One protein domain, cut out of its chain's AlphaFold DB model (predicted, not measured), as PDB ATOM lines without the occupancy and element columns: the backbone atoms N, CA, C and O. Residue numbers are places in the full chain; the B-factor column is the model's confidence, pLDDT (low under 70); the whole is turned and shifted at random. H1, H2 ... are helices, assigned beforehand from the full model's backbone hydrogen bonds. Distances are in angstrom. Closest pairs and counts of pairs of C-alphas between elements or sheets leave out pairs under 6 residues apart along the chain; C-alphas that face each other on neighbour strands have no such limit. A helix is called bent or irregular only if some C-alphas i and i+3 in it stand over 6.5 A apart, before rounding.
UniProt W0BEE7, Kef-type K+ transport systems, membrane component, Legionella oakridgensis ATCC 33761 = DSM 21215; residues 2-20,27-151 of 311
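This is residues 2 to 20 and 27 to 151 of the 311 residues of the protein "Kef-type K+ transport systems, membrane component" of Legionella oakridgensis ATCC 33761 = DSM 21215 (UniProt W0BEE7). Two long helices, H2 and H8, meet near their first residues as a V; H1 and H3 pack on H2 at one end of an elongated body, while H5, H6 and H7 make the other end, with short H4 in the middle. Residues 2 to 7 of H1 and 143 to 151 of H8 stick out. The 144 printed residues have eight named helices, H1 to H8 in chain order, and no named strand: all helix. With a radius of gyration of the C-alphas of 17.0 A the printed part is only just compact, close to loose, and its C-alphas span 55 by 34 by 30 A along their three main axes.

H2, residues 31 to 53, measures 32.6 A from C-alpha 31 at (-36.574, -30.369, -31.027). H8, residues 129 to 151, measures 33.1 A and ends at C-alpha 151 (-43.314, -40.659, -3.364). H1, residues 2 to 20, 27.7 A, has a kink of 27 degrees near residue 13 and is only just irregular, C-alphas 12 and 15 being 6.7 A apart. H3 is residues 58 to 75, 25.7 A; H4 79 to 86; H5 89 to 98; H6 103 to 110; H7 114 to 125.

H2 touches H8 with residues 32 to 37 alone, closest C-alphas Val 33 and Val 135, 4.9 A, at a steep tilt of 44 degrees, the same way. Also closest by C-alphas, H2 touches H3 at Arg 48 and Gly 58, 4.1 A, and H1 at Pro 15 and Leu 35, 5.7 A; H4 touches H3 at Tyr 74 and Ala 81, 5.2 A, H8 at Leu 80 and Trp 132, 5.4 A, and H7 at Pro 79 and Ala 123, 4.9 A. H5 and H6 form a helical hairpin, and H6 touches H7. O i to N i+4 pairs are within hydrogen-bond range throughout H2, H3, H5, H6 and H8, but 12 of 15 in H1, 3 of 4 in H4 and 6 of 8 in H7.

The farthest C-alphas, His 2 and Asn 100, are 56.0 A apart. Residues 21 to 26 are not printed; C-alphas 20 and 27 are 12.7 A apart across the cut. Of the links printed whole, each is tight. Residues 2 to 20 and 27 to 29 have pLDDT under 70.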
ATOM      1  N   HIS A   2     -14.037 -21.691 -11.513       46.12
ATOM      2  CA  HIS A   2     -14.386 -20.843 -12.674       46.12
ATOM      3  C   HIS A   2     -14.999 -21.612 -13.861       46.12
ATOM      4  O   HIS A   2     -15.862 -21.087 -14.553       46.12
ATOM      5  N   ARG A   3     -14.600 -22.877 -14.072       43.66
ATOM      6  CA  ARG A   3     -15.043 -23.687 -15.222       43.66
ATOM      7  C   ARG A   3     -16.528 -24.080 -15.185       43.66
ATOM      8  O   ARG A   3     -17.146 -24.111 -16.238       43.66
ATOM      9  N   LEU A   4     -17.123 -24.302 -14.008       53.41
ATOM     10  CA  LEU A   4     -18.528 -24.738 -13.889       53.41
ATOM     11  C   LEU A   4     -19.528 -23.655 -14.341       53.41
ATOM     12  O   LEU A   4     -20.529 -23.973 -14.972       53.41
ATOM     13  N   LYS A   5     -19.215 -22.369 -14.104       52.75
ATOM     14  CA  LYS A   5     -20.024 -21.231 -14.579       52.75
ATOM     15  C   LYS A   5     -20.096 -21.169 -16.108       52.75
ATOM     16  O   LYS A   5     -21.164 -20.907 -16.650       52.75
ATOM     17  N   TYR A   6     -18.983 -21.449 -16.792       51.16
ATOM     18  CA  TYR A   6     -18.945 -21.478 -18.256       51.16
ATOM     19  C   TYR A   6     -19.728 -22.657 -18.829       51.16
ATOM     20  O   TYR A   6     -20.381 -22.472 -19.843       51.16
ATOM     21  N   TRP A   7     -19.734 -23.820 -18.168       54.84
ATOM     22  CA  TRP A   7     -20.535 -24.973 -18.600       54.84
ATOM     23  C   TRP A   7     -22.042 -24.753 -18.442       54.84
ATOM     24  O   TRP A   7     -22.794 -25.157 -19.319       54.84
ATOM     25  N   ILE A   8     -22.487 -24.066 -17.384       57.78
ATOM     26  CA  ILE A   8     -23.906 -23.714 -17.192       57.78
ATOM     27  C   ILE A   8     -24.353 -22.675 -18.233       57.78
ATOM     28  O   ILE A   8     -25.416 -22.823 -18.828       57.78
ATOM     29  N   LEU A   9     -23.519 -21.667 -18.512       53.69
ATOM     30  CA  LEU A   9     -23.759 -20.703 -19.594       53.69
ATOM     31  C   LEU A   9     -23.755 -21.375 -20.976       53.69
ATOM     32  O   LEU A   9     -24.638 -21.099 -21.779       53.69
ATOM     33  N   LEU A  10     -22.829 -22.302 -21.242       51.38
ATOM     34  CA  LEU A  10     -22.807 -23.092 -22.478       51.38
ATOM     35  C   LEU A  10     -24.046 -23.988 -22.611       51.38
ATOM     36  O   LEU A  10     -24.612 -24.069 -23.693       51.38
ATOM     37  N   ALA A  11     -24.501 -24.617 -21.525       55.75
ATOM     38  CA  ALA A  11     -25.697 -25.459 -21.516       55.75
ATOM     39  C   ALA A  11     -27.002 -24.655 -21.664       55.75
ATOM     40  O   ALA A  11     -27.951 -25.161 -22.251       55.75
ATOM     41  N   ALA A  12     -27.047 -23.406 -21.184       55.31
ATOM     42  CA  ALA A  12     -28.167 -22.485 -21.411       55.31
ATOM     43  C   ALA A  12     -28.242 -22.001 -22.864       55.31
ATOM     44  O   ALA A  12     -29.323 -21.831 -23.422       55.31
ATOM     45  N   VAL A  13     -27.076 -21.766 -23.468       53.94
ATOM     46  CA  VAL A  13     -26.948 -21.115 -24.773       53.94
ATOM     47  C   VAL A  13     -26.980 -22.129 -25.928       53.94
ATOM     48  O   VAL A  13     -27.560 -21.833 -26.969       53.94
ATOM     49  N   CYS A  14     -26.457 -23.349 -25.757       52.28
ATOM     50  CA  CYS A  14     -26.431 -24.381 -26.808       52.28
ATOM     51  C   CYS A  14     -27.816 -24.769 -27.370       52.28
ATOM     52  O   CYS A  14     -27.947 -24.826 -28.594       52.28
ATOM     53  N   PRO A  15     -28.863 -25.006 -26.553       55.75
ATOM     54  CA  PRO A  15     -30.188 -25.346 -27.072       55.75
ATOM     55  C   PRO A  15     -30.819 -24.173 -27.831       55.75
ATOM     56  O   PRO A  15     -31.395 -24.360 -28.899       55.75
ATOM     57  N   ALA A  16     -30.656 -22.950 -27.313       53.56
ATOM     58  CA  ALA A  16     -31.184 -21.732 -27.925       53.56
ATOM     59  C   ALA A  16     -30.530 -21.426 -29.286       53.56
ATOM     60  O   ALA A  16     -31.224 -21.025 -30.218       53.56
ATOM     61  N   ILE A  17     -29.220 -21.673 -29.427       49.47
ATOM     62  CA  ILE A  17     -28.498 -21.529 -30.701       49.47
ATOM     63  C   ILE A  17     -28.909 -22.620 -31.703       49.47
ATOM     64  O   ILE A  17     -29.089 -22.316 -32.880       49.47
ATOM     65  N   GLY A  18     -29.124 -23.862 -31.252       51.75
ATOM     66  CA  GLY A  18     -29.614 -24.947 -32.113       51.75
ATOM     67  C   GLY A  18     -30.993 -24.660 -32.722       51.75
ATOM     68  O   GLY A  18     -31.228 -24.954 -33.888       51.75
ATOM     69  N   TYR A  19     -31.880 -24.003 -31.969       55.84
ATOM     70  CA  TYR A  19     -33.204 -23.596 -32.455       55.84
ATOM     71  C   TYR A  19     -33.175 -22.341 -33.338       55.84
ATOM     72  O   TYR A  19     -34.023 -22.185 -34.213       55.84
ATOM     73  N   ALA A  20     -32.189 -21.460 -33.151       49.81
ATOM     74  CA  ALA A  20     -31.988 -20.288 -34.004       49.81
ATOM     75  C   ALA A  20     -31.383 -20.628 -35.384       49.81
ATOM     76  O   ALA A  20     -31.445 -19.798 -36.287       49.81
ATOM     77  N   PHE A  27     -39.534 -28.443 -39.712       49.44
ATOM     78  CA  PHE A  27     -40.360 -28.737 -38.542       49.44
ATOM     79  C   PHE A  27     -39.887 -30.049 -37.908       49.44
ATOM     80  O   PHE A  27     -40.407 -31.114 -38.227       49.44
ATOM     81  N   GLU A  28     -38.908 -29.997 -37.004       63.41
ATOM     82  CA  GLU A  28     -38.652 -31.110 -36.089       63.41
ATOM     83  C   GLU A  28     -39.563 -30.965 -34.860       63.41
ATOM     84  O   GLU A  28     -39.287 -30.153 -33.969       63.41
ATOM     85  N   PRO A  29     -40.655 -31.748 -34.761       65.12
ATOM     86  CA  PRO A  29     -41.663 -31.560 -33.718       65.12
ATOM     87  C   PRO A  29     -41.150 -31.916 -32.317       65.12
ATOM     88  O   PRO A  29     -41.804 -31.599 -31.327       65.12
ATOM     89  N   VAL A  30     -39.994 -32.580 -32.229       76.50
ATOM     90  CA  VAL A  30     -39.372 -33.023 -30.977       76.50
ATOM     91  C   VAL A  30     -38.314 -32.027 -30.487       76.50
ATOM     92  O   VAL A  30     -38.133 -31.876 -29.280       76.50
ATOM     93  N   ALA A  31     -37.647 -31.297 -31.388       80.31
ATOM     94  CA  ALA A  31     -36.574 -30.369 -31.027       80.31
ATOM     95  C   ALA A  31     -37.076 -29.222 -30.138       80.31
ATOM     96  O   ALA A  31     -36.443 -28.886 -29.135       80.31
ATOM     97  N   SER A  32     -38.251 -28.667 -30.455       79.31
ATOM     98  CA  SER A  32     -38.896 -27.624 -29.645       79.31
ATOM     99  C   SER A  32     -39.215 -28.121 -28.234       79.31
ATOM    100  O   SER A  32     -38.926 -27.434 -27.256       79.31
ATOM    101  N   VAL A  33     -39.741 -29.341 -28.114       84.62
ATOM    102  CA  VAL A  33     -40.029 -29.982 -26.826       84.62
ATOM    103  C   VAL A  33     -38.758 -30.141 -26.006       84.62
ATOM    104  O   VAL A  33     -38.713 -29.684 -24.864       84.62
ATOM    105  N   ILE A  34     -37.730 -30.771 -26.579       87.25
ATOM    106  CA  ILE A  34     -36.470 -31.029 -25.876       87.25
ATOM    107  C   ILE A  34     -35.864 -29.714 -25.399       87.25
ATOM    108  O   ILE A  34     -35.441 -29.635 -24.248       87.25
ATOM    109  N   LEU A  35     -35.867 -28.676 -26.237       87.06
ATOM    110  CA  LEU A  35     -35.348 -27.363 -25.866       87.06
ATOM    111  C   LEU A  35     -36.060 -26.799 -24.641       87.06
ATOM    112  O   LEU A  35     -35.397 -26.450 -23.665       87.06
ATOM    113  N   TRP A  36     -37.392 -26.713 -24.669       88.00
ATOM    114  CA  TRP A  36     -38.147 -26.079 -23.587       88.00
ATOM    115  C   TRP A  36     -38.092 -26.875 -22.293       88.00
ATOM    116  O   TRP A  36     -37.889 -26.294 -21.230       88.00
ATOM    117  N   VAL A  37     -38.192 -28.202 -22.381       88.69
ATOM    118  CA  VAL A  37     -38.035 -29.086 -21.225       88.69
ATOM    119  C   VAL A  37     -36.633 -28.928 -20.632       88.69
ATOM    120  O   VAL A  37     -36.502 -28.693 -19.433       88.69
ATOM    121  N   THR A  38     -35.586 -28.956 -21.463       90.06
ATOM    122  CA  THR A  38     -34.196 -28.762 -21.014       90.06
ATOM    123  C   THR A  38     -34.003 -27.402 -20.354       90.06
ATOM    124  O   THR A  38     -33.351 -27.318 -19.319       90.06
ATOM    125  N   LEU A  39     -34.595 -26.341 -20.909       89.19
ATOM    126  CA  LEU A  39     -34.517 -24.997 -20.347       89.19
ATOM    127  C   LEU A  39     -35.188 -24.935 -18.968       89.19
ATOM    128  O   LEU A  39     -34.566 -24.463 -18.020       89.19
ATOM    129  N   ILE A  40     -36.400 -25.483 -18.821       90.12
ATOM    130  CA  ILE A  40     -37.094 -25.574 -17.523       90.12
ATOM    131  C   ILE A  40     -36.226 -26.322 -16.498       90.12
ATOM    132  O   ILE A  40     -36.010 -25.824 -15.391       90.12
ATOM    133  N   PHE A  41     -35.669 -27.477 -16.875       90.69
ATOM    134  CA  PHE A  41     -34.777 -28.248 -16.004       90.69
ATOM    135  C   PHE A  41     -33.514 -27.472 -15.622       90.69
ATOM    136  O   PHE A  41     -33.135 -27.467 -14.453       90.69
ATOM    137  N   LEU A  42     -32.871 -26.792 -16.571       92.56
ATOM    138  CA  LEU A  42     -31.655 -26.018 -16.327       92.56
ATOM    139  C   LEU A  42     -31.893 -24.895 -15.308       92.56
ATOM    140  O   LEU A  42     -31.078 -24.693 -14.403       92.56
ATOM    141  N   PHE A  43     -33.014 -24.183 -15.428       91.75
ATOM    142  CA  PHE A  43     -33.405 -23.158 -14.462       91.75
ATOM    143  C   PHE A  43     -33.672 -23.761 -13.076       91.75
ATOM    144  O   PHE A  43     -33.179 -23.224 -12.083       91.75
ATOM    145  N   GLY A  44     -34.357 -24.907 -13.002       93.44
ATOM    146  CA  GLY A  44     -34.558 -25.640 -11.747       93.44
ATOM    147  C   GLY A  44     -33.237 -26.055 -11.086       93.44
ATOM    148  O   GLY A  44     -33.013 -25.759  -9.913       93.44
ATOM    149  N   VAL A  45     -32.313 -26.645 -11.851       93.94
ATOM    150  CA  VAL A  45     -30.975 -27.051 -11.373       93.94
ATOM    151  C   VAL A  45     -30.159 -25.850 -10.897       93.94
ATOM    152  O   VAL A  45     -29.467 -25.932  -9.882       93.94
ATOM    153  N   THR A  46     -30.259 -24.716 -11.591       93.56
ATOM    154  CA  THR A  46     -29.608 -23.469 -11.167       93.56
ATOM    155  C   THR A  46     -30.156 -22.995  -9.818       93.56
ATOM    156  O   THR A  46     -29.385 -22.589  -8.949       93.56
ATOM    157  N   GLY A  47     -31.473 -23.109  -9.617       95.56
ATOM    158  CA  GLY A  47     -32.135 -22.852  -8.340       95.56
ATOM    159  C   GLY A  47     -31.625 -23.748  -7.221       95.56
ATOM    160  O   GLY A  47     -31.197 -23.237  -6.186       95.56
ATOM    161  N   ARG A  48     -31.598 -25.068  -7.454       95.50
ATOM    162  CA  ARG A  48     -31.028 -26.051  -6.517       95.50
ATOM    163  C   ARG A  48     -29.610 -25.659  -6.106       95.50
ATOM    164  O   ARG A  48     -29.337 -25.534  -4.918       95.50
ATOM    165  N   TYR A  49     -28.739 -25.397  -7.079       94.94
ATOM    166  CA  TYR A  49     -27.347 -25.026  -6.818       94.94
ATOM    167  C   TYR A  49     -27.226 -23.783  -5.922       94.94
ATOM    168  O   TYR A  49     -26.370 -23.724  -5.037       94.94
ATOM    169  N   PHE A  50     -28.069 -22.772  -6.144       95.00
ATOM    170  CA  PHE A  50     -28.055 -21.560  -5.329       95.00
ATOM    171  C   PHE A  50     -28.593 -21.803  -3.912       95.00
ATOM    172  O   PHE A  50     -28.004 -21.304  -2.956       95.00
ATOM    173  N   ALA A  51     -29.657 -22.597  -3.764       96.00
ATOM    174  CA  ALA A  51     -30.204 -22.966  -2.460       96.00
ATOM    175  C   ALA A  51     -29.194 -23.765  -1.621       96.00
ATOM    176  O   ALA A  51     -28.928 -23.402  -0.476       96.00
ATOM    177  N   GLU A  52     -28.542 -24.765  -2.216       94.50
ATOM    178  CA  GLU A  52     -27.498 -25.557  -1.553       94.50
ATOM    179  C   GLU A  52     -26.319 -24.680  -1.108       94.50
ATOM    180  O   GLU A  52     -25.781 -24.850  -0.015       94.50
ATOM    181  N   ARG A  53     -25.954 -23.669  -1.908       94.81
ATOM    182  CA  ARG A  53     -24.908 -22.697  -1.550       94.81
ATOM    183  C   ARG A  53     -25.268 -21.841  -0.330       94.81
ATOM    184  O   ARG A  53     -24.369 -21.305   0.315       94.81
ATOM    185  N   LEU A  54     -26.555 -21.710  -0.020       95.56
ATOM    186  CA  LEU A  54     -27.077 -21.025   1.164       95.56
ATOM    187  C   LEU A  54     -27.395 -21.991   2.321       95.56
ATOM    188  O   LEU A  54     -28.048 -21.584   3.282       95.56
ATOM    189  N   ASN A  55     -26.943 -23.251   2.254       93.31
ATOM    190  CA  ASN A  55     -27.279 -24.320   3.204       93.31
ATOM    191  C   ASN A  55     -28.794 -24.563   3.335       93.31
ATOM    192  O   ASN A  55     -29.283 -24.910   4.410       93.31
ATOM    193  N   GLN A  56     -29.544 -24.350   2.255       95.50
ATOM    194  CA  GLN A  56     -30.966 -24.671   2.168       95.50
ATOM    195  C   GLN A  56     -31.173 -25.947   1.335       95.50
ATOM    196  O   GLN A  56     -30.332 -26.258   0.487       95.50
ATOM    197  N   PRO A  57     -32.292 -26.673   1.526       93.94
ATOM    198  CA  PRO A  57     -32.656 -27.802   0.673       93.94
ATOM    199  C   PRO A  57     -32.739 -27.382  -0.798       93.94
ATOM    200  O   PRO A  57     -33.328 -26.350  -1.132       93.94
ATOM    201  N   GLY A  58     -32.195 -28.204  -1.688       94.69
ATOM    202  CA  GLY A  58     -32.226 -28.000  -3.131       94.69
ATOM    203  C   GLY A  58     -33.643 -27.840  -3.683       94.69
ATOM    204  O   GLY A  58     -33.865 -26.968  -4.524       94.69
ATOM    205  N   VAL A  59     -34.615 -28.602  -3.157       92.75
ATOM    206  CA  VAL A  59     -36.044 -28.499  -3.528       92.75
ATOM    207  C   VAL A  59     -36.564 -27.069  -3.434       92.75
ATOM    208  O   VAL A  59     -37.317 -26.629  -4.299       92.75
ATOM    209  N   LEU A  60     -36.164 -26.334  -2.390       93.06
ATOM    210  CA  LEU A  60     -36.604 -24.956  -2.186       93.06
ATOM    211  C   LEU A  60     -36.149 -24.078  -3.355       93.06
ATOM    212  O   LEU A  60     -36.932 -23.294  -3.883       93.06
ATOM    213  N   GLY A  61     -34.904 -24.252  -3.798       95.06
ATOM    214  CA  GLY A  61     -34.357 -23.556  -4.956       95.06
ATOM    215  C   GLY A  61     -35.065 -23.915  -6.262       95.06
ATOM    216  O   GLY A  61     -35.369 -23.024  -7.052       95.06
ATOM    217  N   GLU A  62     -35.368 -25.199  -6.481       94.88
ATOM    218  CA  GLU A  62     -36.130 -25.653  -7.655       94.88
ATOM    219  C   GLU A  62     -37.524 -25.016  -7.704       94.88
ATOM    220  O   GLU A  62     -37.926 -24.481  -8.739       94.88
ATOM    221  N   LEU A  63     -38.245 -25.040  -6.577       93.06
ATOM    222  CA  LEU A  63     -39.588 -24.474  -6.453       93.06
ATOM    223  C   LEU A  63     -39.578 -22.959  -6.652       93.06
ATOM    224  O   LEU A  63     -40.373 -22.443  -7.435       93.06
ATOM    225  N   LEU A  64     -38.658 -22.251  -5.991       94.31
ATOM    226  CA  LEU A  64     -38.524 -20.804  -6.137       94.31
ATOM    227  C   LEU A  64     -38.226 -20.419  -7.585       94.31
ATOM    228  O   LEU A  64     -38.865 -19.511  -8.109       94.31
ATOM    229  N   MET A  65     -37.318 -21.126  -8.261       93.81
ATOM    230  CA  MET A  65     -37.041 -20.858  -9.672       93.81
ATOM    231  C   MET A  65     -38.234 -21.170 -10.571       93.81
ATOM    232  O   MET A  65     -38.480 -20.407 -11.498       93.81
ATOM    233  N   GLY A  66     -39.000 -22.228 -10.292       91.94
ATOM    234  CA  GLY A  66     -40.238 -22.523 -11.014       91.94
ATOM    235  C   GLY A  66     -41.283 -21.414 -10.867       91.94
ATOM    236  O   GLY A  66     -41.822 -20.940 -11.866       91.94
ATOM    237  N   VAL A  67     -41.516 -20.942  -9.637       92.81
ATOM    238  CA  VAL A  67     -42.448 -19.839  -9.342       92.81
ATOM    239  C   VAL A  67     -41.984 -18.538  -9.994       92.81
ATOM    240  O   VAL A  67     -42.779 -17.849 -10.633       92.81
ATOM    241  N   LEU A  68     -40.698 -18.201  -9.868       91.75
ATOM    242  CA  LEU A  68     -40.128 -16.987 -10.449       91.75
ATOM    243  C   LEU A  68     -40.171 -17.027 -11.978       91.75
ATOM    244  O   LEU A  68     -40.729 -16.119 -12.586       91.75
ATOM    245  N   LEU A  69     -39.628 -18.076 -12.599       90.38
ATOM    246  CA  LEU A  69     -39.594 -18.214 -14.054       90.38
ATOM    247  C   LEU A  69     -41.010 -18.247 -14.632       90.38
ATOM    248  O   LEU A  69     -41.292 -17.516 -15.576       90.38
ATOM    249  N   GLY A  70     -41.910 -19.037 -14.039       89.75
ATOM    250  CA  GLY A  70     -43.300 -19.142 -14.478       89.75
ATOM    251  C   GLY A  70     -44.017 -17.794 -14.459       89.75
ATOM    252  O   GLY A  70     -44.594 -17.392 -15.470       89.75
ATOM    253  N   ASN A  71     -43.919 -17.053 -13.352       91.25
ATOM    254  CA  ASN A  71     -44.566 -15.745 -13.220       91.25
ATOM    255  C   ASN A  71     -43.930 -14.673 -14.113       91.25
ATOM    256  O   ASN A  71     -44.653 -13.874 -14.702       91.25
ATOM    257  N   VAL A  72     -42.602 -14.661 -14.252       90.38
ATOM    258  CA  VAL A  72     -41.896 -13.720 -15.134       90.38
ATOM    259  C   VAL A  72     -42.260 -13.983 -16.596       90.38
ATOM    260  O   VAL A  72     -42.657 -13.059 -17.302       90.38
ATOM    261  N   CYS A  73     -42.198 -15.236 -17.054       90.12
ATOM    262  CA  CYS A  73     -42.590 -15.601 -18.417       90.12
ATOM    263  C   CYS A  73     -44.068 -15.297 -18.685       90.12
ATOM    264  O   CYS A  73     -44.407 -14.818 -19.767       90.12
ATOM    265  N   TYR A  74     -44.939 -15.529 -17.700       88.75
ATOM    266  CA  TYR A  74     -46.347 -15.158 -17.783       88.75
ATOM    267  C   TYR A  74     -46.533 -13.638 -17.926       88.75
ATOM    268  O   TYR A  74     -47.259 -13.196 -18.811       88.75
ATOM    269  N   TYR A  75     -45.832 -12.833 -17.121       87.50
ATOM    270  CA  TYR A  75     -45.906 -11.369 -17.174       87.50
ATOM    271  C   TYR A  75     -45.497 -10.799 -18.542       87.50
ATOM    272  O   TYR A  75     -46.111  -9.857 -19.032       87.50
ATOM    273  N   PHE A  76     -44.503 -11.405 -19.197       88.00
ATOM    274  CA  PHE A  76     -44.092 -11.041 -20.558       88.00
ATOM    275  C   PHE A  76     -44.989 -11.625 -21.666       88.00
ATOM    276  O   PHE A  76     -44.676 -11.476 -22.846       88.00
ATOM    277  N   GLY A  77     -46.097 -12.287 -21.318       84.88
ATOM    278  CA  GLY A  77     -47.060 -12.825 -22.281       84.88
ATOM    279  C   GLY A  77     -46.543 -14.030 -23.067       84.88
ATOM    280  O   GLY A  77     -46.964 -14.259 -24.199       84.88
ATOM    281  N   MET A  78     -45.608 -14.800 -22.504       88.50
ATOM    282  CA  MET A  78     -45.036 -15.958 -23.184       88.50
ATOM    283  C   MET A  78     -46.092 -17.075 -23.346       88.50
ATOM    284  O   MET A  78     -46.562 -17.603 -22.332       88.50
ATOM    285  N   PRO A  79     -46.420 -17.520 -24.581       88.69
ATOM    286  CA  PRO A  79     -47.492 -18.494 -24.827       88.69
ATOM    287  C   PRO A  79     -47.344 -19.805 -24.051       88.69
ATOM    288  O   PRO A  79     -48.319 -20.321 -23.516       88.69
ATOM    289  N   LEU A  80     -46.114 -20.316 -23.933       88.94
ATOM    290  CA  LEU A  80     -45.839 -21.540 -23.180       88.94
ATOM    291  C   LEU A  80     -46.181 -21.399 -21.692       88.94
ATOM    292  O   LEU A  80     -46.749 -22.318 -21.119       88.94
ATOM    293  N   ALA A  81     -45.847 -20.268 -21.065       89.88
ATOM    294  CA  ALA A  81     -46.121 -20.050 -19.645       89.88
ATOM    295  C   ALA A  81     -47.621 -19.892 -19.378       89.88
ATOM    296  O   ALA A  81     -48.121 -20.414 -18.385       89.88
ATOM    297  N   ILE A  82     -48.340 -19.229 -20.291       89.00
ATOM    298  CA  ILE A  82     -49.804 -19.129 -20.257       89.00
ATOM    299  C   ILE A  82     -50.419 -20.534 -20.314       89.00
ATOM    300  O   ILE A  82     -51.229 -20.880 -19.465       89.00
ATOM    301  N   ILE A  83     -49.977 -21.369 -21.257       89.62
ATOM    302  CA  ILE A  83     -50.482 -22.737 -21.433       89.62
ATOM    303  C   ILE A  83     -50.122 -23.640 -20.241       89.62
ATOM    304  O   ILE A  83     -50.981 -24.351 -19.730       89.62
ATOM    305  N   LEU A  84     -48.872 -23.607 -19.764       89.69
ATOM    306  CA  LEU A  84     -48.423 -24.413 -18.621       89.69
ATOM    307  C   LEU A  84     -49.173 -24.069 -17.328       89.69
ATOM    308  O   LEU A  84     -49.389 -24.952 -16.501       89.69
ATOM    309  N   ARG A  85     -49.570 -22.805 -17.150       88.44
ATOM    310  CA  ARG A  85     -50.281 -22.338 -15.954       88.44
ATOM    311  C   ARG A  85     -51.702 -22.889 -15.844       88.44
ATOM    312  O   ARG A  85     -52.146 -23.164 -14.735       88.44
ATOM    313  N   GLU A  86     -52.384 -23.079 -16.969       86.44
ATOM    314  CA  GLU A  86     -53.723 -23.683 -17.018       86.44
ATOM    315  C   GLU A  86     -53.696 -25.204 -16.782       86.44
ATOM    316  O   GLU A  86     -54.713 -25.822 -16.453       86.44
ATOM    317  N   GLY A  87     -52.521 -25.826 -16.934       85.00
ATOM    318  CA  GLY A  87     -52.295 -27.227 -16.611       85.00
ATOM    319  C   GLY A  87     -53.267 -28.164 -17.349       85.00
ATOM    320  O   GLY A  87     -53.407 -28.061 -18.571       85.00
ATOM    321  N   PRO A  88     -53.958 -29.080 -16.642       83.31
ATOM    322  CA  PRO A  88     -54.847 -30.056 -17.271       83.31
ATOM    323  C   PRO A  88     -56.020 -29.459 -18.061       83.31
ATOM    324  O   PRO A  88     -56.530 -30.118 -18.966       83.31
ATOM    325  N   ALA A  89     -56.448 -28.228 -17.752       86.88
ATOM    326  CA  ALA A  89     -57.589 -27.598 -18.419       86.88
ATOM    327  C   ALA A  89     -57.351 -27.417 -19.927       86.88
ATOM    328  O   ALA A  89     -58.274 -27.587 -20.720       86.88
ATOM    329  N   VAL A  90     -56.104 -27.173 -20.346       86.50
ATOM    330  CA  VAL A  90     -55.745 -27.065 -21.772       86.50
ATOM    331  C   VAL A  90     -56.039 -28.360 -22.525       86.50
ATOM    332  O   VAL A  90     -56.462 -28.324 -23.679       86.50
ATOM    333  N   PHE A  91     -55.860 -29.512 -21.881       87.06
ATOM    334  CA  PHE A  91     -56.125 -30.803 -22.514       87.06
ATOM    335  C   PHE A  91     -57.626 -31.070 -22.661       87.06
ATOM    336  O   PHE A  91     -58.031 -31.674 -23.653       87.06
ATOM    337  N   ASN A  92     -58.458 -30.552 -21.751       88.62
ATOM    338  CA  ASN A  92     -59.914 -30.574 -21.915       88.62
ATOM    339  C   ASN A  92     -60.341 -29.703 -23.105       88.62
ATOM    340  O   ASN A  92     -61.085 -30.170 -23.959       88.62
ATOM    341  N   ILE A  93     -59.774 -28.495 -23.235       87.31
ATOM    342  CA  ILE A  93     -60.012 -27.613 -24.393       87.31
ATOM    343  C   ILE A  93     -59.646 -28.329 -25.698       87.31
ATOM    344  O   ILE A  93     -60.397 -28.271 -26.668       87.31
ATOM    345  N   MET A  94     -58.517 -29.043 -25.729       86.06
ATOM    346  CA  MET A  94     -58.144 -29.847 -26.894       86.06
ATOM    347  C   MET A  94     -59.129 -30.981 -27.176       86.06
ATOM    348  O   MET A  94     -59.467 -31.208 -28.336       86.06
ATOM    349  N   SER A  95     -59.577 -31.692 -26.140       88.31
ATOM    350  CA  SER A  95     -60.587 -32.744 -26.274       88.31
ATOM    351  C   SER A  95     -61.880 -32.193 -26.880       88.31
ATOM    352  O   SER A  95     -62.434 -32.798 -27.797       88.31
ATOM    353  N   ASP A  96     -62.322 -31.017 -26.438       89.25
ATOM    354  CA  ASP A  96     -63.515 -30.350 -26.964       89.25
ATOM    355  C   ASP A  96     -63.323 -29.900 -28.421       89.25
ATOM    356  O   ASP A  96     -64.208 -30.085 -29.259       89.25
ATOM    357  N   MET A  97     -62.144 -29.370 -28.761       86.62
ATOM    358  CA  MET A  97     -61.805 -29.000 -30.139       86.62
ATOM    359  C   MET A  97     -61.797 -30.206 -31.085       86.62
ATOM    360  O   MET A  97     -62.272 -30.100 -32.215       86.62
ATOM    361  N   LEU A  98     -61.298 -31.358 -30.627       88.25
ATOM    362  CA  LEU A  98     -61.378 -32.621 -31.371       88.25
ATOM    363  C   LEU A  98     -62.832 -33.087 -31.545       88.25
ATOM    364  O   LEU A  98     -63.161 -33.708 -32.553       88.25
ATOM    365  N   GLY A  99     -63.713 -32.730 -30.608       90.81
ATOM    366  CA  GLY A  99     -65.166 -32.887 -30.698       90.81
ATOM    367  C   GLY A  99     -65.877 -31.871 -31.607       90.81
ATOM    368  O   GLY A  99     -67.104 -31.808 -31.581       90.81
ATOM    369  N   ASN A 100     -65.142 -31.093 -32.415       88.38
ATOM    370  CA  ASN A 100     -65.631 -30.005 -33.279       88.38
ATOM    371  C   ASN A 100     -66.207 -28.781 -32.542       88.38
ATOM    372  O   ASN A 100     -66.919 -27.976 -33.148       88.38
ATOM    373  N   VAL A 101     -65.893 -28.587 -31.259       91.25
ATOM    374  CA  VAL A 101     -66.232 -27.340 -30.560       91.25
ATOM    375  C   VAL A 101     -65.263 -26.234 -31.010       91.25
ATOM    376  O   VAL A 101     -64.045 -26.430 -30.964       91.25
ATOM    377  N   PRO A 102     -65.745 -25.049 -31.434       92.19
ATOM    378  CA  PRO A 102     -64.866 -23.941 -31.800       92.19
ATOM    379  C   PRO A 102     -63.934 -23.544 -30.647       92.19
ATOM    380  O   PRO A 102     -64.383 -23.446 -29.505       92.19
ATOM    381  N   LEU A 103     -62.668 -23.220 -30.948       87.56
ATOM    382  CA  LEU A 103     -61.641 -22.866 -29.950       87.56
ATOM    383  C   LEU A 103     -62.148 -21.848 -28.916       87.56
ATOM    384  O   LEU A 103     -62.004 -22.051 -27.718       87.56
ATOM    385  N   VAL A 104     -62.791 -20.769 -29.367       88.81
ATOM    386  CA  VAL A 104     -63.301 -19.713 -28.475       88.81
ATOM    387  C   VAL A 104     -64.337 -20.255 -27.485       88.81
ATOM    388  O   VAL A 104     -64.364 -19.833 -26.331       88.81
ATOM    389  N   GLN A 105     -65.190 -21.180 -27.924       88.00
ATOM    390  CA  GLN A 105     -66.219 -21.782 -27.084       88.00
ATOM    391  C   GLN A 105     -65.618 -22.801 -26.112       88.00
ATOM    392  O   GLN A 105     -65.962 -22.770 -24.936       88.00
ATOM    393  N   ALA A 106     -64.676 -23.631 -26.572       87.88
ATOM    394  CA  ALA A 106     -63.962 -24.589 -25.729       87.88
ATOM    395  C   ALA A 106     -63.160 -23.886 -24.615       87.88
ATOM    396  O   ALA A 106     -63.232 -24.264 -23.446       87.88
ATOM    397  N   VAL A 107     -62.463 -22.791 -24.951       87.19
ATOM    398  CA  VAL A 107     -61.724 -21.980 -23.970       87.19
ATOM    399  C   VAL A 107     -62.685 -21.351 -22.959       87.19
ATOM    400  O   VAL A 107     -62.448 -21.464 -21.762       87.19
ATOM    401  N   LYS A 108     -63.795 -20.746 -23.405       86.69
ATOM    402  CA  LYS A 108     -64.795 -20.146 -22.501       86.69
ATOM    403  C   LYS A 108     -65.501 -21.159 -21.599       86.69
ATOM    404  O   LYS A 108     -65.946 -20.785 -20.521       86.69
ATOM    405  N   ALA A 109     -65.633 -22.411 -22.033       84.81
ATOM    406  CA  ALA A 109     -66.201 -23.474 -21.208       84.81
ATOM    407  C   ALA A 109     -65.254 -23.895 -20.073       84.81
ATOM    408  O   ALA A 109     -65.711 -24.291 -19.004       84.81
ATOM    409  N   SER A 110     -63.941 -23.783 -20.294       83.56
ATOM    410  CA  SER A 110     -62.918 -24.210 -19.334       83.56
ATOM    411  C   SER A 110     -62.384 -23.070 -18.452       83.56
ATOM    412  O   SER A 110     -62.040 -23.304 -17.296       83.56
ATOM    413  N   ILE A 111     -62.325 -21.834 -18.961       82.88
ATOM    414  CA  ILE A 111     -61.716 -20.676 -18.287       82.88
ATOM    415  C   ILE A 111     -62.762 -19.592 -18.040       82.88
ATOM    416  O   ILE A 111     -63.395 -19.090 -18.966       82.88
ATOM    417  N   HIS A 112     -62.906 -19.208 -16.772       74.69
ATOM    418  CA  HIS A 112     -63.954 -18.291 -16.325       74.69
ATOM    419  C   HIS A 112     -63.530 -16.809 -16.341       74.69
ATOM    420  O   HIS A 112     -64.396 -15.936 -16.334       74.69
ATOM    421  N   ASP A 113     -62.228 -16.496 -16.377       78.25
ATOM    422  CA  ASP A 113     -61.733 -15.110 -16.379       78.25
ATOM    423  C   ASP A 113     -61.670 -14.527 -17.815       78.25
ATOM    424  O   ASP A 113     -60.920 -15.037 -18.665       78.25
ATOM    425  N   PRO A 114     -62.414 -13.437 -18.114       74.50
ATOM    426  CA  PRO A 114     -62.457 -12.824 -19.444       74.50
ATOM    427  C   PRO A 114     -61.113 -12.277 -19.942       74.50
ATOM    428  O   PRO A 114     -60.813 -12.395 -21.132       74.50
ATOM    429  N   ASN A 115     -60.292 -11.697 -19.057       75.56
ATOM    430  CA  ASN A 115     -59.001 -11.101 -19.434       75.56
ATOM    431  C   ASN A 115     -57.988 -12.181 -19.829       75.56
ATOM    432  O   ASN A 115     -57.137 -11.984 -20.698       75.56
ATOM    433  N   TYR A 116     -58.116 -13.343 -19.201       78.50
ATOM    434  CA  TYR A 116     -57.271 -14.510 -19.407       78.50
ATOM    435  C   TYR A 116     -57.653 -15.308 -20.653       78.50
ATOM    436  O   TYR A 116     -56.790 -15.756 -21.410       78.50
ATOM    437  N   THR A 117     -58.957 -15.410 -20.912       83.25
ATOM    438  CA  THR A 117     -59.528 -16.101 -22.077       83.25
ATOM    439  C   THR A 117     -58.904 -15.606 -23.386       83.25
ATOM    440  O   THR A 117     -58.531 -16.409 -24.240       83.25
ATOM    441  N   GLY A 118     -58.728 -14.288 -23.539       85.44
ATOM    442  CA  GLY A 118     -58.118 -13.704 -24.737       85.44
ATOM    443  C   GLY A 118     -56.656 -14.116 -24.940       85.44
ATOM    444  O   GLY A 118     -56.255 -14.431 -26.059       85.44
ATOM    445  N   GLN A 119     -55.867 -14.174 -23.863       86.62
ATOM    446  CA  GLN A 119     -54.458 -14.578 -23.935       86.62
ATOM    447  C   GLN A 119     -54.313 -16.044 -24.343       86.62
ATOM    448  O   GLN A 119     -53.457 -16.374 -25.161       86.62
ATOM    449  N   ILE A 120     -55.178 -16.913 -23.818       88.12
ATOM    450  CA  ILE A 120     -55.167 -18.346 -24.124       88.12
ATOM    451  C   ILE A 120     -55.621 -18.598 -25.557       88.12
ATOM    452  O   ILE A 120     -54.968 -19.358 -26.269       88.12
ATOM    453  N   ILE A 121     -56.676 -17.917 -26.020       89.19
ATOM    454  CA  ILE A 121     -57.093 -17.989 -27.425       89.19
ATOM    455  C   ILE A 121     -55.928 -17.588 -28.329       89.19
ATOM    456  O   ILE A 121     -55.589 -18.357 -29.219       89.19
ATOM    457  N   ASN A 122     -55.265 -16.460 -28.055       89.12
ATOM    458  CA  ASN A 122     -54.124 -15.999 -28.851       89.12
ATOM    459  C   ASN A 122     -52.940 -16.981 -28.815       89.12
ATOM    460  O   ASN A 122     -52.291 -17.208 -29.838       89.12
ATOM    461  N   ALA A 123     -52.656 -17.577 -27.654       87.62
ATOM    462  CA  ALA A 123     -51.588 -18.559 -27.493       87.62
ATOM    463  C   ALA A 123     -51.867 -19.854 -28.275       87.62
ATOM    464  O   ALA A 123     -50.951 -20.406 -28.887       87.62
ATOM    465  N   LEU A 124     -53.122 -20.315 -28.282       87.94
ATOM    466  CA  LEU A 124     -53.554 -21.543 -28.955       87.94
ATOM    467  C   LEU A 124     -53.799 -21.348 -30.459       87.94
ATOM    468  O   LEU A 124     -53.519 -22.256 -31.235       87.94
ATOM    469  N   SER A 125     -54.282 -20.176 -30.883       88.62
ATOM    470  CA  SER A 125     -54.520 -19.845 -32.295       88.62
ATOM    471  C   SER A 125     -53.254 -19.423 -33.042       88.62
ATOM    472  O   SER A 125     -53.280 -19.290 -34.265       88.62
ATOM    473  N   GLY A 126     -52.157 -19.153 -32.329       84.44
ATOM    474  CA  GLY A 126     -50.879 -18.786 -32.931       84.44
ATOM    475  C   GLY A 126     -50.278 -19.914 -33.777       84.44
ATOM    476  O   GLY A 126     -50.547 -21.093 -33.557       84.44
ATOM    477  N   SER A 127     -49.377 -19.566 -34.701       80.50
ATOM    478  CA  SER A 127     -48.723 -20.528 -35.612       80.50
ATOM    479  C   SER A 127     -47.967 -21.660 -34.902       80.50
ATOM    480  O   SER A 127     -47.788 -22.731 -35.469       80.50
ATOM    481  N   ARG A 128     -47.546 -21.432 -33.651       84.00
ATOM    482  CA  ARG A 128     -46.857 -22.406 -32.787       84.00
ATOM    483  C   ARG A 128     -47.735 -22.964 -31.660       84.00
ATOM    484  O   ARG A 128     -47.213 -23.649 -30.786       84.00
ATOM    485  N   GLY A 129     -49.046 -22.699 -31.663       84.94
ATOM    486  CA  GLY A 129     -49.980 -23.131 -30.614       84.94
ATOM    487  C   GLY A 129     -49.886 -24.627 -30.319       84.94
ATOM    488  O   GLY A 129     -49.690 -25.031 -29.177       84.94
ATOM    489  N   ILE A 130     -49.901 -25.448 -31.372       85.12
ATOM    490  CA  ILE A 130     -49.783 -26.911 -31.271       85.12
ATOM    491  C   ILE A 130     -48.456 -27.334 -30.619       85.12
ATOM    492  O   ILE A 130     -48.438 -28.262 -29.812       85.12
ATOM    493  N   ASP A 131     -47.347 -26.664 -30.934       86.62
ATOM    494  CA  ASP A 131     -46.040 -27.014 -30.368       86.62
ATOM    495  C   ASP A 131     -45.958 -26.678 -28.879       86.62
ATOM    496  O   ASP A 131     -45.417 -27.465 -28.102       86.62
ATOM    497  N   TRP A 132     -46.561 -25.566 -28.451       88.12
ATOM    498  CA  TRP A 132     -46.662 -25.225 -27.032       88.12
ATOM    499  C   TRP A 132     -47.460 -26.258 -26.246       88.12
ATOM    500  O   TRP A 132     -47.062 -26.631 -25.142       88.12
ATOM    501  N   ILE A 133     -48.546 -26.771 -26.828       88.31
ATOM    502  CA  ILE A 133     -49.343 -27.810 -26.181       88.31
ATOM    503  C   ILE A 133     -48.563 -29.123 -26.081       88.31
ATOM    504  O   ILE A 133     -48.594 -29.758 -25.030       88.31
ATOM    505  N   LYS A 134     -47.807 -29.518 -27.116       88.56
ATOM    506  CA  LYS A 134     -46.929 -30.703 -27.039       88.56
ATOM    507  C   LYS A 134     -45.941 -30.587 -25.880       88.56
ATOM    508  O   LYS A 134     -45.790 -31.538 -25.116       88.56
ATOM    509  N   VAL A 135     -45.293 -29.428 -25.733       89.88
ATOM    510  CA  VAL A 135     -44.376 -29.163 -24.611       89.88
ATOM    511  C   VAL A 135     -45.124 -29.308 -23.285       89.88
ATOM    512  O   VAL A 135     -44.666 -30.040 -22.413       89.88
ATOM    513  N   ALA A 136     -46.284 -28.660 -23.142       90.75
ATOM    514  CA  ALA A 136     -47.072 -28.697 -21.914       90.75
ATOM    515  C   ALA A 136     -47.529 -30.114 -21.542       90.75
ATOM    516  O   ALA A 136     -47.410 -30.510 -20.387       90.75
ATOM    517  N   TYR A 137     -47.972 -30.900 -22.523       89.44
ATOM    518  CA  TYR A 137     -48.366 -32.296 -22.341       89.44
ATOM    519  C   TYR A 137     -47.199 -33.162 -21.863       89.44
ATOM    520  O   TYR A 137     -47.332 -33.957 -20.937       89.44
ATOM    521  N   ILE A 138     -46.021 -32.973 -22.456       89.94
ATOM    522  CA  ILE A 138     -44.823 -33.728 -22.089       89.94
ATOM    523  C   ILE A 138     -44.331 -33.336 -20.691       89.94
ATOM    524  O   ILE A 138     -43.988 -34.215 -19.898       89.94
ATOM    525  N   VAL A 139     -44.350 -32.044 -20.354       90.69
ATOM    526  CA  VAL A 139     -44.038 -31.559 -19.001       90.69
ATOM    527  C   VAL A 139     -45.024 -32.125 -17.974       90.69
ATOM    528  O   VAL A 139     -44.577 -32.623 -16.941       90.69
ATOM    529  N   ASP A 140     -46.333 -32.121 -18.253       90.88
ATOM    530  CA  ASP A 140     -47.358 -32.701 -17.370       90.88
ATOM    531  C   ASP A 140     -47.092 -34.193 -17.116       90.88
ATOM    532  O   ASP A 140     -46.972 -34.604 -15.960       90.88
ATOM    533  N   ILE A 141     -46.865 -34.987 -18.166       91.31
ATOM    534  CA  ILE A 141     -46.557 -36.418 -18.038       91.31
ATOM    535  C   ILE A 141     -45.297 -36.654 -17.197       91.31
ATOM    536  O   ILE A 141     -45.324 -37.444 -16.247       91.31
ATOM    537  N   PHE A 142     -44.190 -35.975 -17.513       91.44
ATOM    538  CA  PHE A 142     -42.944 -36.141 -16.763       91.44
ATOM    539  C   PHE A 142     -43.084 -35.690 -15.309       91.44
ATOM    540  O   PHE A 142     -42.524 -36.338 -14.423       91.44
ATOM    541  N   SER A 143     -43.847 -34.628 -15.043       90.62
ATOM    542  CA  SER A 143     -44.095 -34.152 -13.682       90.62
ATOM    543  C   SER A 143     -44.866 -35.182 -12.854       90.62
ATOM    544  O   SER A 143     -44.458 -35.485 -11.731       90.62
ATOM    545  N   ARG A 144     -45.905 -35.810 -13.428       91.62
ATOM    546  CA  ARG A 144     -46.692 -36.860 -12.767       91.62
ATOM    547  C   ARG A 144     -45.829 -38.066 -12.434       91.62
ATOM    548  O   ARG A 144     -45.816 -38.502 -11.286       91.62
ATOM    549  N   TYR A 145     -45.055 -38.567 -13.397       93.06
ATOM    550  CA  TYR A 145     -44.134 -39.674 -13.137       93.06
ATOM    551  C   TYR A 145     -43.055 -39.300 -12.120       93.06
ATOM    552  O   TYR A 145     -42.764 -40.089 -11.227       93.06
ATOM    553  N   GLY A 146     -42.499 -38.089 -12.201       90.44
ATOM    554  CA  GLY A 146     -41.499 -37.599 -11.257       90.44
ATOM    555  C   GLY A 146     -42.008 -37.570  -9.815       90.44
ATOM    556  O   GLY A 146     -41.305 -38.018  -8.909       90.44
ATOM    557  N   VAL A 147     -43.238 -37.098  -9.595       89.12
ATOM    558  CA  VAL A 147     -43.873 -37.093  -8.268       89.12
ATOM    559  C   VAL A 147     -44.215 -38.513  -7.811       89.12
ATOM    560  O   VAL A 147     -43.921 -38.857  -6.669       89.12
ATOM    561  N   ILE A 148     -44.755 -39.364  -8.689       90.75
ATOM    562  CA  ILE A 148     -45.059 -40.768  -8.365       90.75
ATOM    563  C   ILE A 148     -43.790 -41.514  -7.937       90.75
ATOM    564  O   ILE A 148     -43.781 -42.147  -6.884       90.75
ATOM    565  N   PHE A 149     -42.703 -41.418  -8.707       89.38
ATOM    566  CA  PHE A 149     -41.442 -42.081  -8.373       89.38
ATOM    567  C   PHE A 149     -40.799 -41.511  -7.112       89.38
ATOM    568  O   PHE A 149     -40.253 -42.273  -6.318       89.38
ATOM    569  N   LEU A 150     -40.885 -40.197  -6.895       87.62
ATOM    570  CA  LEU A 150     -40.428 -39.575  -5.656       87.62
ATOM    571  C   LEU A 150     -41.155 -40.165  -4.443       87.62
ATOM    572  O   LEU A 150     -40.501 -40.635  -3.516       87.62
ATOM    573  N   LEU A 151     -42.490 -40.148  -4.458       87.00
ATOM    574  CA  LEU A 151     -43.314 -40.659  -3.364       87.00
ATOM    575  C   LEU A 151     -43.107 -42.156  -3.155       87.00
ATOM    576  O   LEU A 151     -43.030 -42.616  -2.020       87.00
TER     577      LEU A 151